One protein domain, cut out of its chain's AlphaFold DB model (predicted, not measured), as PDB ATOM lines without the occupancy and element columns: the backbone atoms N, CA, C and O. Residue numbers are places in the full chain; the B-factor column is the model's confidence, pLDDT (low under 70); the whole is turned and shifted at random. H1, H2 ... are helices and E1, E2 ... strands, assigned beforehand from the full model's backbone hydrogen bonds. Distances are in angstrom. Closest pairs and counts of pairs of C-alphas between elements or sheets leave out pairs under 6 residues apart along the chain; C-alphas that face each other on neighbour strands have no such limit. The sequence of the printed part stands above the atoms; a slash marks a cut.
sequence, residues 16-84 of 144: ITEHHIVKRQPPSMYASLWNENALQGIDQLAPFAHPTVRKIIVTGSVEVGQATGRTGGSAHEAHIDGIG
ATOM      1  N   ILE A  16     -20.812  22.126 -27.283       70.31
ATOM      2  CA  ILE A  16     -22.204  22.607 -27.244       70.31
ATOM      3  C   ILE A  16     -23.144  21.548 -27.822       70.31
ATOM      4  O   ILE A  16     -24.163  21.226 -27.215       70.31
ATOM      5  N   THR A  17     -22.762  20.943 -28.949       66.56
ATOM      6  CA  THR A  17     -23.528  19.858 -29.581       66.56
ATOM      7  C   THR A  17     -23.498  18.553 -28.792       66.56
ATOM      8  O   THR A  17     -24.334  17.689 -29.002       66.56
ATOM      9  N   GLU A  18     -22.563  18.390 -27.860       65.19
ATOM     10  CA  GLU A  18     -22.530  17.234 -26.955       65.19
ATOM     11  C   GLU A  18     -23.337  17.465 -25.667       65.19
ATOM     12  O   GLU A  18     -23.642  16.513 -24.937       65.19
ATOM     13  N   HIS A  19     -23.702  18.717 -25.380       63.84
ATOM     14  CA  HIS A  19     -24.500  19.082 -24.218       63.84
ATOM     15  C   HIS A  19     -26.004  18.844 -24.460       63.84
ATOM     16  O   HIS A  19     -26.436  18.467 -25.548       63.84
ATOM     17  N   HIS A  20     -26.815  19.024 -23.411       55.91
ATOM     18  CA  HIS A  20     -28.229  18.629 -23.282       55.91
ATOM     19  C   HIS A  20     -29.146  18.873 -24.496       55.91
ATOM     20  O   HIS A  20     -30.125  18.142 -24.652       55.91
ATOM     21  N   ILE A  21     -28.824  19.851 -25.346       61.84
ATOM     22  CA  ILE A  21     -29.588  20.209 -26.543       61.84
ATOM     23  C   ILE A  21     -29.676  19.049 -27.535       61.84
ATOM     24  O   ILE A  21     -30.733  18.869 -28.111       61.84
ATOM     25  N   VAL A  22     -28.634  18.237 -27.727       62.56
ATOM     26  CA  VAL A  22     -28.684  17.152 -28.731       62.56
ATOM     27  C   VAL A  22     -29.111  15.823 -28.114       62.56
ATOM     28  O   VAL A  22     -29.820  15.045 -28.743       62.56
ATOM     29  N   LYS A  23     -28.757  15.568 -26.848       63.94
ATOM     30  CA  LYS A  23     -29.054  14.286 -26.177       63.94
ATOM     31  C   LYS A  23     -30.546  14.008 -25.973       63.94
ATOM     32  O   LYS A  23     -30.909  12.858 -25.760       63.94
ATOM     33  N   ARG A  24     -31.391  15.042 -25.967       72.12
ATOM     34  CA  ARG A  24     -32.834  14.921 -25.690       72.12
ATOM     35  C   ARG A  24     -33.722  15.104 -26.919       72.12
ATOM     36  O   ARG A  24     -34.938  15.056 -26.772       72.12
ATOM     37  N   GLN A  25     -33.142  15.321 -28.098       78.62
ATOM     38  CA  GLN A  25     -33.910  15.595 -29.311       78.62
ATOM     39  C   GLN A  25     -33.981  14.361 -30.215       78.62
ATOM     40  O   GLN A  25     -33.051  13.549 -30.218       78.62
ATOM     41  N   PRO A  26     -35.058  14.208 -31.008       82.62
ATOM     42  CA  PRO A  26     -35.123  13.184 -32.039       82.62
ATOM     43  C   PRO A  26     -33.932  13.292 -33.008       82.62
ATOM     44  O   PRO A  26     -33.514  14.411 -33.321       82.62
ATOM     45  N   PRO A  27     -33.427  12.170 -33.559       75.94
ATOM     46  CA  PRO A  27     -32.252  12.166 -34.439       75.94
ATOM     47  C   PRO A  27     -32.324  13.109 -35.654       75.94
ATOM     48  O   PRO A  27     -31.287  13.482 -36.191       75.94
ATOM     49  N   SER A  28     -33.523  13.501 -36.099       82.44
ATOM     50  CA  SER A  28     -33.744  14.384 -37.254       82.44
ATOM     51  C   SER A  28     -33.900  15.870 -36.908       82.44
ATOM     52  O   SER A  28     -34.039  16.686 -37.815       82.44
ATOM     53  N   MET A  29     -33.947  16.234 -35.625       84.38
ATOM     54  CA  MET A  29     -34.278  17.600 -35.208       84.38
ATOM     55  C   MET A  29     -33.081  18.551 -35.260       84.38
ATOM     56  O   MET A  29     -33.261  19.752 -35.447       84.38
ATOM     57  N   TYR A  30     -31.864  18.031 -35.098       82.25
ATOM     58  CA  TYR A  30     -30.652  18.836 -35.076       82.25
ATOM     59  C   TYR A  30     -29.514  18.134 -35.810       82.25
ATOM     60  O   TYR A  30     -29.218  16.969 -35.550       82.25
ATOM     61  N   ALA A  31     -28.840  18.873 -36.687       80.69
ATOM     62  CA  ALA A  31     -27.612  18.448 -37.336       80.69
ATOM     63  C   ALA A  31     -26.578  19.574 -37.246       80.69
ATOM     64  O   ALA A  31     -26.910  20.744 -37.430       80.69
ATOM     65  N   SER A  32     -25.322  19.211 -36.983       78.56
ATOM     66  CA  SER A  32     -24.185  20.128 -37.048       78.56
ATOM     67  C   SER A  32     -23.310  19.730 -38.221       78.56
ATOM     68  O   SER A  32     -22.862  18.586 -38.304       78.56
ATOM     69  N   LEU A  33     -23.053  20.682 -39.108       78.19
ATOM     70  CA  LEU A  33     -22.148  20.520 -40.236       78.19
ATOM     71  C   LEU A  33     -20.939  21.418 -40.001       78.19
ATOM     72  O   LEU A  33     -21.087  22.569 -39.599       78.19
ATOM     73  N   TRP A  34     -19.749  20.879 -40.236       75.81
ATOM     74  CA  TRP A  34     -18.509  21.642 -40.193       75.81
ATOM     75  C   TRP A  34     -17.927  21.680 -41.598       75.81
ATOM     76  O   TRP A  34     -17.803  20.635 -42.236       75.81
ATOM     77  N   ASN A  35     -17.587  22.873 -42.078       75.12
ATOM     78  CA  ASN A  35     -16.890  23.049 -43.343       75.12
ATOM     79  C   ASN A  35     -15.554  23.744 -43.080       75.12
ATOM     80  O   ASN A  35     -15.524  24.826 -42.499       75.12
ATOM     81  N   GLU A  36     -14.461  23.129 -43.523       70.88
ATOM     82  CA  GLU A  36     -13.120  23.717 -43.435       70.88
ATOM     83  C   GLU A  36     -12.824  24.646 -44.635       70.88
ATOM     84  O   GLU A  36     -11.926  25.480 -44.567       70.88
ATOM     85  N   ASN A  37     -13.650  24.602 -45.688       63.62
ATOM     86  CA  ASN A  37     -13.531  25.428 -46.892       63.62
ATOM     87  C   ASN A  37     -14.358  26.720 -46.812       63.62
ATOM     88  O   ASN A  37     -15.104  27.046 -47.736       63.62
ATOM     89  N   ALA A  38     -14.219  27.494 -45.731       56.38
ATOM     90  CA  ALA A  38     -14.894  28.794 -45.586       56.38
ATOM     91  C   ALA A  38     -14.582  29.785 -46.737       56.38
ATOM     92  O   ALA A  38     -15.328  30.733 -46.958       56.38
ATOM     93  N   LEU A  39     -13.503  29.541 -47.491       53.47
ATOM     94  CA  LEU A  39     -13.060  30.346 -48.631       53.47
ATOM     95  C   LEU A  39     -13.774  30.029 -49.955       53.47
ATOM     96  O   LEU A  39     -13.643  30.805 -50.895       53.47
ATOM     97  N   GLN A  40     -14.514  28.919 -50.059       61.47
ATOM     98  CA  GLN A  40     -15.182  28.531 -51.313       61.47
ATOM     99  C   GLN A  40     -16.510  29.260 -51.571       61.47
ATOM    100  O   GLN A  40     -17.125  29.028 -52.604       61.47
ATOM    101  N   GLY A  41     -16.917  30.167 -50.679       62.44
ATOM    102  CA  GLY A  41     -18.151  30.935 -50.824       62.44
ATOM    103  C   GLY A  41     -19.378  30.199 -50.280       62.44
ATOM    104  O   GLY A  41     -19.497  28.976 -50.333       62.44
ATOM    105  N   ILE A  42     -20.293  30.966 -49.687       69.44
ATOM    106  CA  ILE A  42     -21.545  30.461 -49.099       69.44
ATOM    107  C   ILE A  42     -22.525  29.929 -50.154       69.44
ATOM    108  O   ILE A  42     -23.361  29.082 -49.857       69.44
ATOM    109  N   ASP A  43     -22.386  30.380 -51.392       62.59
ATOM    110  CA  ASP A  43     -23.135  29.932 -52.565       62.59
ATOM    111  C   ASP A  43     -22.869  28.464 -52.928       62.59
ATOM    112  O   ASP A  43     -23.739  27.797 -53.482       62.59
ATOM    113  N   GLN A  44     -21.699  27.933 -52.561       66.12
ATOM    114  CA  GLN A  44     -21.311  26.541 -52.811       66.12
ATOM    115  C   GLN A  44     -21.742  25.584 -51.687       66.12
ATOM    116  O   GLN A  44     -21.541  24.370 -51.767       66.12
ATOM    117  N   LEU A  45     -22.328  26.106 -50.606       70.25
ATOM    118  CA  LEU A  45     -22.767  25.292 -49.481       70.25
ATOM    119  C   LEU A  45     -24.138  24.671 -49.779       70.25
ATOM    120  O   LEU A  45     -25.161  25.354 -49.804       70.25
ATOM    121  N   ALA A  46     -24.159  23.341 -49.917       66.50
ATOM    122  CA  ALA A  46     -25.340  22.553 -50.283       66.50
ATOM    123  C   ALA A  46     -26.654  22.912 -49.543       66.50
ATOM    124  O   ALA A  46     -27.698  22.924 -50.198       66.50
ATOM    125  N   PRO A  47     -26.670  23.243 -48.229       74.19
ATOM    126  CA  PRO A  47     -27.914  23.599 -47.542       74.19
ATOM    127  C   PRO A  47     -28.577  24.887 -48.050       74.19
ATOM    128  O   PRO A  47     -29.798  24.990 -48.004       74.19
ATOM    129  N   PHE A  48     -27.813  25.860 -48.552       76.19
ATOM    130  CA  PHE A  48     -28.333  27.194 -48.884       76.19
ATOM    131  C   PHE A  48     -29.171  27.225 -50.167       76.19
ATOM    132  O   PHE A  48     -29.957  28.148 -50.351       76.19
ATOM    133  N   ALA A  49     -29.047  26.206 -51.020       76.25
ATOM    134  CA  ALA A  49     -29.843  26.036 -52.236       76.25
ATOM    135  C   ALA A  49     -30.780  24.813 -52.173       76.25
ATOM    136  O   ALA A  49     -31.456  24.492 -53.150       76.25
ATOM    137  N   HIS A  50     -30.831  24.098 -51.041       81.44
ATOM    138  CA  HIS A  50     -31.581  22.848 -50.960       81.44
ATOM    139  C   HIS A  50     -33.103  23.104 -50.910       81.44
ATOM    140  O   HIS A  50     -33.566  23.894 -50.080       81.44
ATOM    141  N   PRO A  51     -33.922  22.400 -51.718       83.12
ATOM    142  CA  PRO A  51     -35.358  22.682 -51.850       83.12
ATOM    143  C   PRO A  51     -36.181  22.411 -50.579       83.12
ATOM    144  O   PRO A  51     -37.310  22.878 -50.466       83.12
ATOM    145  N   THR A  52     -35.648  21.649 -49.617       86.50
ATOM    146  CA  THR A  52     -36.340  21.374 -48.341       86.50
ATOM    147  C   THR A  52     -36.045  22.399 -47.249       86.50
ATOM    148  O   THR A  52     -36.746  22.418 -46.235       86.50
ATOM    149  N   VAL A  53     -35.023  23.241 -47.421       84.62
ATOM    150  CA  VAL A  53     -34.753  24.336 -46.486       84.62
ATOM    151  C   VAL A  53     -35.844  25.383 -46.665       84.62
ATOM    152  O   VAL A  53     -36.295  25.635 -47.775       84.62
ATOM    153  N   ARG A  54     -36.337  25.944 -45.559       86.56
ATOM    154  CA  ARG A  54     -37.429  26.935 -45.568       86.56
ATOM    155  C   ARG A  54     -36.999  28.299 -45.050       86.56
ATOM    156  O   ARG A  54     -37.576  29.308 -45.443       86.56
ATOM    157  N   LYS A  55     -35.990  28.317 -44.181       85.56
ATOM    158  CA  LYS A  55     -35.466  29.513 -43.534       85.56
ATOM    159  C   LYS A  55     -33.963  29.392 -43.372       85.56
ATOM    160  O   LYS A  55     -33.467  28.332 -42.988       85.56
ATOM    161  N   ILE A  56     -33.272  30.491 -43.635       82.75
ATOM    162  CA  ILE A  56     -31.830  30.614 -43.466       82.75
ATOM    163  C   ILE A  56     -31.574  31.807 -42.544       82.75
ATOM    164  O   ILE A  56     -32.072  32.905 -42.791       82.75
ATOM    165  N   ILE A  57     -30.814  31.575 -41.471       84.19
ATOM    166  CA  ILE A  57     -30.371  32.611 -40.533       84.19
ATOM    167  C   ILE A  57     -28.848  32.644 -40.583       84.19
ATOM    168  O   ILE A  57     -28.206  31.621 -40.339       84.19
ATOM    169  N   VAL A  58     -28.282  33.803 -40.913       82.19
ATOM    170  CA  VAL A  58     -26.831  33.988 -41.023       82.19
ATOM    171  C   VAL A  58     -26.383  35.160 -40.163       82.19
ATOM    172  O   VAL A  58     -26.978  36.237 -40.213       82.19
ATOM    173  N   THR A  59     -25.294  34.939 -39.427       84.75
ATOM    174  CA  THR A  59     -24.557  35.960 -38.679       84.75
ATOM    175  C   THR A  59     -23.119  36.001 -39.179       84.75
ATOM    176  O   THR A  59     -22.456  34.967 -39.239       84.75
ATOM    177  N   GLY A  60     -22.647  37.181 -39.581       82.69
ATOM    178  CA  GLY A  60     -21.345  37.342 -40.225       82.69
ATOM    179  C   GLY A  60     -21.171  38.717 -40.870       82.69
ATOM    180  O   GLY A  60     -21.739  39.705 -40.411       82.69
ATOM    181  N   SER A  61     -20.375  38.796 -41.940       81.69
ATOM    182  CA  SER A  61     -20.134  40.055 -42.656       81.69
ATOM    183  C   SER A  61     -21.287  40.441 -43.597       81.69
ATOM    184  O   SER A  61     -22.181  39.637 -43.884       81.69
ATOM    185  N   VAL A  62     -21.261  41.683 -44.103       83.00
ATOM    186  CA  VAL A  62     -22.265  42.188 -45.062       83.00
ATOM    187  C   VAL A  62     -22.236  41.349 -46.333       83.00
ATOM    188  O   VAL A  62     -23.278  40.954 -46.850       83.00
ATOM    189  N   GLU A  63     -21.034  41.050 -46.805       81.81
ATOM    190  CA  GLU A  63     -20.759  40.308 -48.027       81.81
ATOM    191  C   GLU A  63     -21.330  38.890 -47.943       81.81
ATOM    192  O   GLU A  63     -21.988  38.439 -48.880       81.81
ATOM    193  N   VAL A  64     -21.160  38.215 -46.799       81.06
ATOM    194  CA  VAL A  64     -21.732  36.881 -46.559       81.06
ATOM    195  C   VAL A  64     -23.259  36.938 -46.558       81.06
ATOM    196  O   VAL A  64     -23.911  36.106 -47.192       81.06
ATOM    197  N   GLY A  65     -23.845  37.939 -45.900       80.62
ATOM    198  CA  GLY A  65     -25.290  38.158 -45.912       80.62
ATOM    199  C   GLY A  65     -25.848  38.358 -47.322       80.62
ATOM    200  O   GLY A  65     -26.815  37.709 -47.720       80.62
ATOM    201  N   GLN A  66     -25.201  39.212 -48.113       80.81
ATOM    202  CA  GLN A  66     -25.584  39.458 -49.502       80.81
ATOM    203  C   GLN A  66     -25.451  38.199 -50.367       80.81
ATOM    204  O   GLN A  66     -26.353  37.902 -51.148       80.81
ATOM    205  N   ALA A  67     -24.362  37.443 -50.223       81.00
ATOM    206  CA  ALA A  67     -24.162  36.190 -50.947       81.00
ATOM    207  C   ALA A  67     -25.215  35.130 -50.568       81.00
ATOM    208  O   ALA A  67     -25.747  34.446 -51.444       81.00
ATOM    209  N   THR A  68     -25.605  35.071 -49.290       79.31
ATOM    210  CA  THR A  68     -26.717  34.232 -48.809       79.31
ATOM    211  C   THR A  68     -28.028  34.615 -49.489       79.31
ATOM    212  O   THR A  68     -28.718  33.755 -50.029       79.31
ATOM    213  N   GLY A  69     -28.358  35.911 -49.507       79.25
ATOM    214  CA  GLY A  69     -29.573  36.419 -50.144       79.25
ATOM    215  C   GLY A  69     -29.617  36.144 -51.649       79.25
ATOM    216  O   GLY A  69     -30.669  35.793 -52.169       79.25
ATOM    217  N   ARG A  70     -28.479  36.227 -52.351       79.94
ATOM    218  CA  ARG A  70     -28.395  35.870 -53.781       79.94
ATOM    219  C   ARG A  70     -28.615  34.376 -54.029       79.94
ATOM    220  O   ARG A  70     -29.211  34.025 -55.040       79.94
ATOM    221  N   THR A  71     -28.148  33.522 -53.120       78.50
ATOM    222  CA  THR A  71     -28.213  32.059 -53.267       78.50
ATOM    223  C   THR A  71     -29.586  31.502 -52.879       78.50
ATOM    224  O   THR A  71     -30.140  30.685 -53.607       78.50
ATOM    225  N   GLY A  72     -30.149  31.950 -51.751       69.75
ATOM    226  CA  GLY A  72     -31.410  31.425 -51.206       69.75
ATOM    227  C   GLY A  72     -32.648  32.298 -51.450       69.75
ATOM    228  O   GLY A  72     -33.772  31.836 -51.278       69.75
ATOM    229  N   GLY A  73     -32.488  33.564 -51.852       63.53
ATOM    230  CA  GLY A  73     -33.545  34.585 -51.775       63.53
ATOM    231  C   GLY A  73     -34.767  34.395 -52.676       63.53
ATOM    232  O   GLY A  73     -35.785  35.035 -52.434       63.53
ATOM    233  N   SER A  74     -34.720  33.522 -53.687       59.53
ATOM    234  CA  SER A  74     -35.910  33.163 -54.479       59.53
ATOM    235  C   SER A  74     -36.694  31.975 -53.903       59.53
ATOM    236  O   SER A  74     -37.848  31.780 -54.280       59.53
ATOM    237  N   ALA A  75     -36.104  31.199 -52.988       59.84
ATOM    238  CA  ALA A  75     -36.678  29.960 -52.455       59.84
ATOM    239  C   ALA A  75     -36.887  29.966 -50.927       59.84
ATOM    240  O   ALA A  75     -37.611  29.110 -50.408       59.84
ATOM    241  N   HIS A  76     -36.281  30.908 -50.192       65.38
ATOM    242  CA  HIS A  76     -36.194  30.877 -48.728       65.38
ATOM    243  C   HIS A  76     -36.467  32.233 -48.074       65.38
ATOM    244  O   HIS A  76     -36.125  33.285 -48.609       65.38
ATOM    245  N   GLU A  77     -36.995  32.206 -46.849       59.75
ATOM    246  CA  GLU A  77     -36.949  33.372 -45.963       59.75
ATOM    247  C   GLU A  77     -35.510  33.528 -45.441       59.75
ATOM    248  O   GLU A  77     -35.041  32.723 -44.628       59.75
ATOM    249  N   ALA A  78     -34.789  34.535 -45.938       61.94
ATOM    250  CA  ALA A  78     -33.438  34.857 -45.491       61.94
ATOM    251  C   ALA A  78     -33.481  35.965 -44.429       61.94
ATOM    252  O   ALA A  78     -33.925  37.082 -44.699       61.94
ATOM    253  N   HIS A  79     -32.989  35.662 -43.227       64.62
ATOM    254  CA  HIS A  79     -32.774  36.644 -42.170       64.62
ATOM    255  C   HIS A  79     -31.275  36.815 -41.938       64.62
ATOM    256  O   HIS A  79     -30.568  35.855 -41.623       64.62
ATOM    257  N   ILE A  80     -30.792  38.040 -42.120       64.31
ATOM    258  CA  ILE A  80     -29.382  38.372 -41.969       64.31
ATOM    259  C   ILE A  80     -29.255  39.271 -40.742       64.31
ATOM    260  O   ILE A  80     -29.767  40.391 -40.745       64.31
ATOM    261  N   ASP A  81     -28.590  38.773 -39.705       59.88
ATOM    262  CA  ASP A  81     -28.475  39.442 -38.408       59.88
ATOM    263  C   ASP A  81     -27.003  39.617 -38.010       59.88
ATOM    264  O   ASP A  81     -26.130  38.872 -38.450       59.88
ATOM    265  N   GLY A  82     -26.700  40.619 -37.186       58.59
ATOM    266  CA  GLY A  82     -25.354  40.833 -36.644       58.59
ATOM    267  C   GLY A  82     -24.304  41.233 -37.684       58.59
ATOM    268  O   GLY A  82     -23.131  40.899 -37.545       58.59
ATOM    269  N   ILE A  83     -24.717  41.944 -38.731       62.66
ATOM    270  CA  ILE A  83     -23.829  42.352 -39.816       62.66
ATOM    271  C   ILE A  83     -23.018  43.589 -39.431       62.66
ATOM    272  O   ILE A  83     -23.633  44.625 -39.201       62.66
ATOM    273  N   GLY A  84     -21.680  43.484 -39.452       57.53
ATOM    274  CA  GLY A  84     -20.654  44.525 -39.705       57.53
ATOM    275  C   GLY A  84     -21.003  46.005 -39.490       57.53
ATOM    276  O   GLY A  84     -20.635  46.850 -40.306       57.53
TER     277      GLY A  84
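What this domain is: This is residues 16 to 84 of the 144 residues of the protein "Aldehyde dehydrogenase family protein" of Enhydrobacter aerosaccus (UniProt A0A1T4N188). Two parallel strands side by side, E1 and E2, have the helix H3 packed over them, and the short helix H2 sits at the end of H3 near Gly 72; together these make a small body. The short helix H1 lies far from this body, at the other end of a long link without a named element, and makes much of the length; residues 23 to 29 stand free. The printed part has 69 residues with three named helices and two named strands, in the order H1, H2, E1, H3, E2, and under half of the residues are in named elements. The class is mixed, helices and strands. The whole is only just loose, close to compact, with a radius of gyration of the C-alphas of 13.5 A and spans of 35 by 24 by 22 A.

Where its parts are: E1 is residues 55 to 59, 13.6 A from first to last C-alpha, and begins with C-alpha 55 at (-35.466, 29.513, -43.534). E2 is residues 77 to 81, 12.9 A long, and ends with C-alpha 81 at (-28.475, 39.442, -38.408). H3, the longest helix, is residues 62 to 72 and 15.4 A long. H2 is residues 46 to 49, 6.0 A long, and H1 is residues 20 to 23, 5.3 A long, with C-alpha 20 at (-28.229, 18.629, -23.282).

How they stand to each other: E1 and E2 are parallel neighbours with 15 degrees between their directions. N 56 and O 77 are 3.0 A apart and N 79 and O 56 are 2.9 A apart, both within hydrogen-bond range. E1, H3 and E2 form a strand-helix-strand unit, two parallel neighbour strands with a helix between them along the chain, and its crossover is right-handed. The closest C-alphas of H3 and E2 are those of Gly 65 and Ile 80, 5.7 A apart. Those of E1 and H3 are Val 58 and Gly 65, 6.6 A apart. H2 and H3 touch, the closest C-alphas being those of Ala 49 and Gly 72, 5.7 A apart. H2 and E2 are apart, and H1 is apart from H2, E1, H3 and E2. In H3 every O i to N i+4 pair is within hydrogen-bond range; H1 and H2 are too short for such a pair, and in each the one O i to N i+3 pair is not within range.

The domain as a whole: The two C-alphas farthest apart are those of Arg 24 and Glu 63, 35.9 A. The printed part has no cut. The link from H1 to H2, 22 residues, is long; those from H2 to E1, E1 to H3 and H3 to E2 are tight. The mean pLDDT of the printed part is 72.5, and it is under 70 at residues 17 to 23, 37 to 44, 46 and 72 to 84.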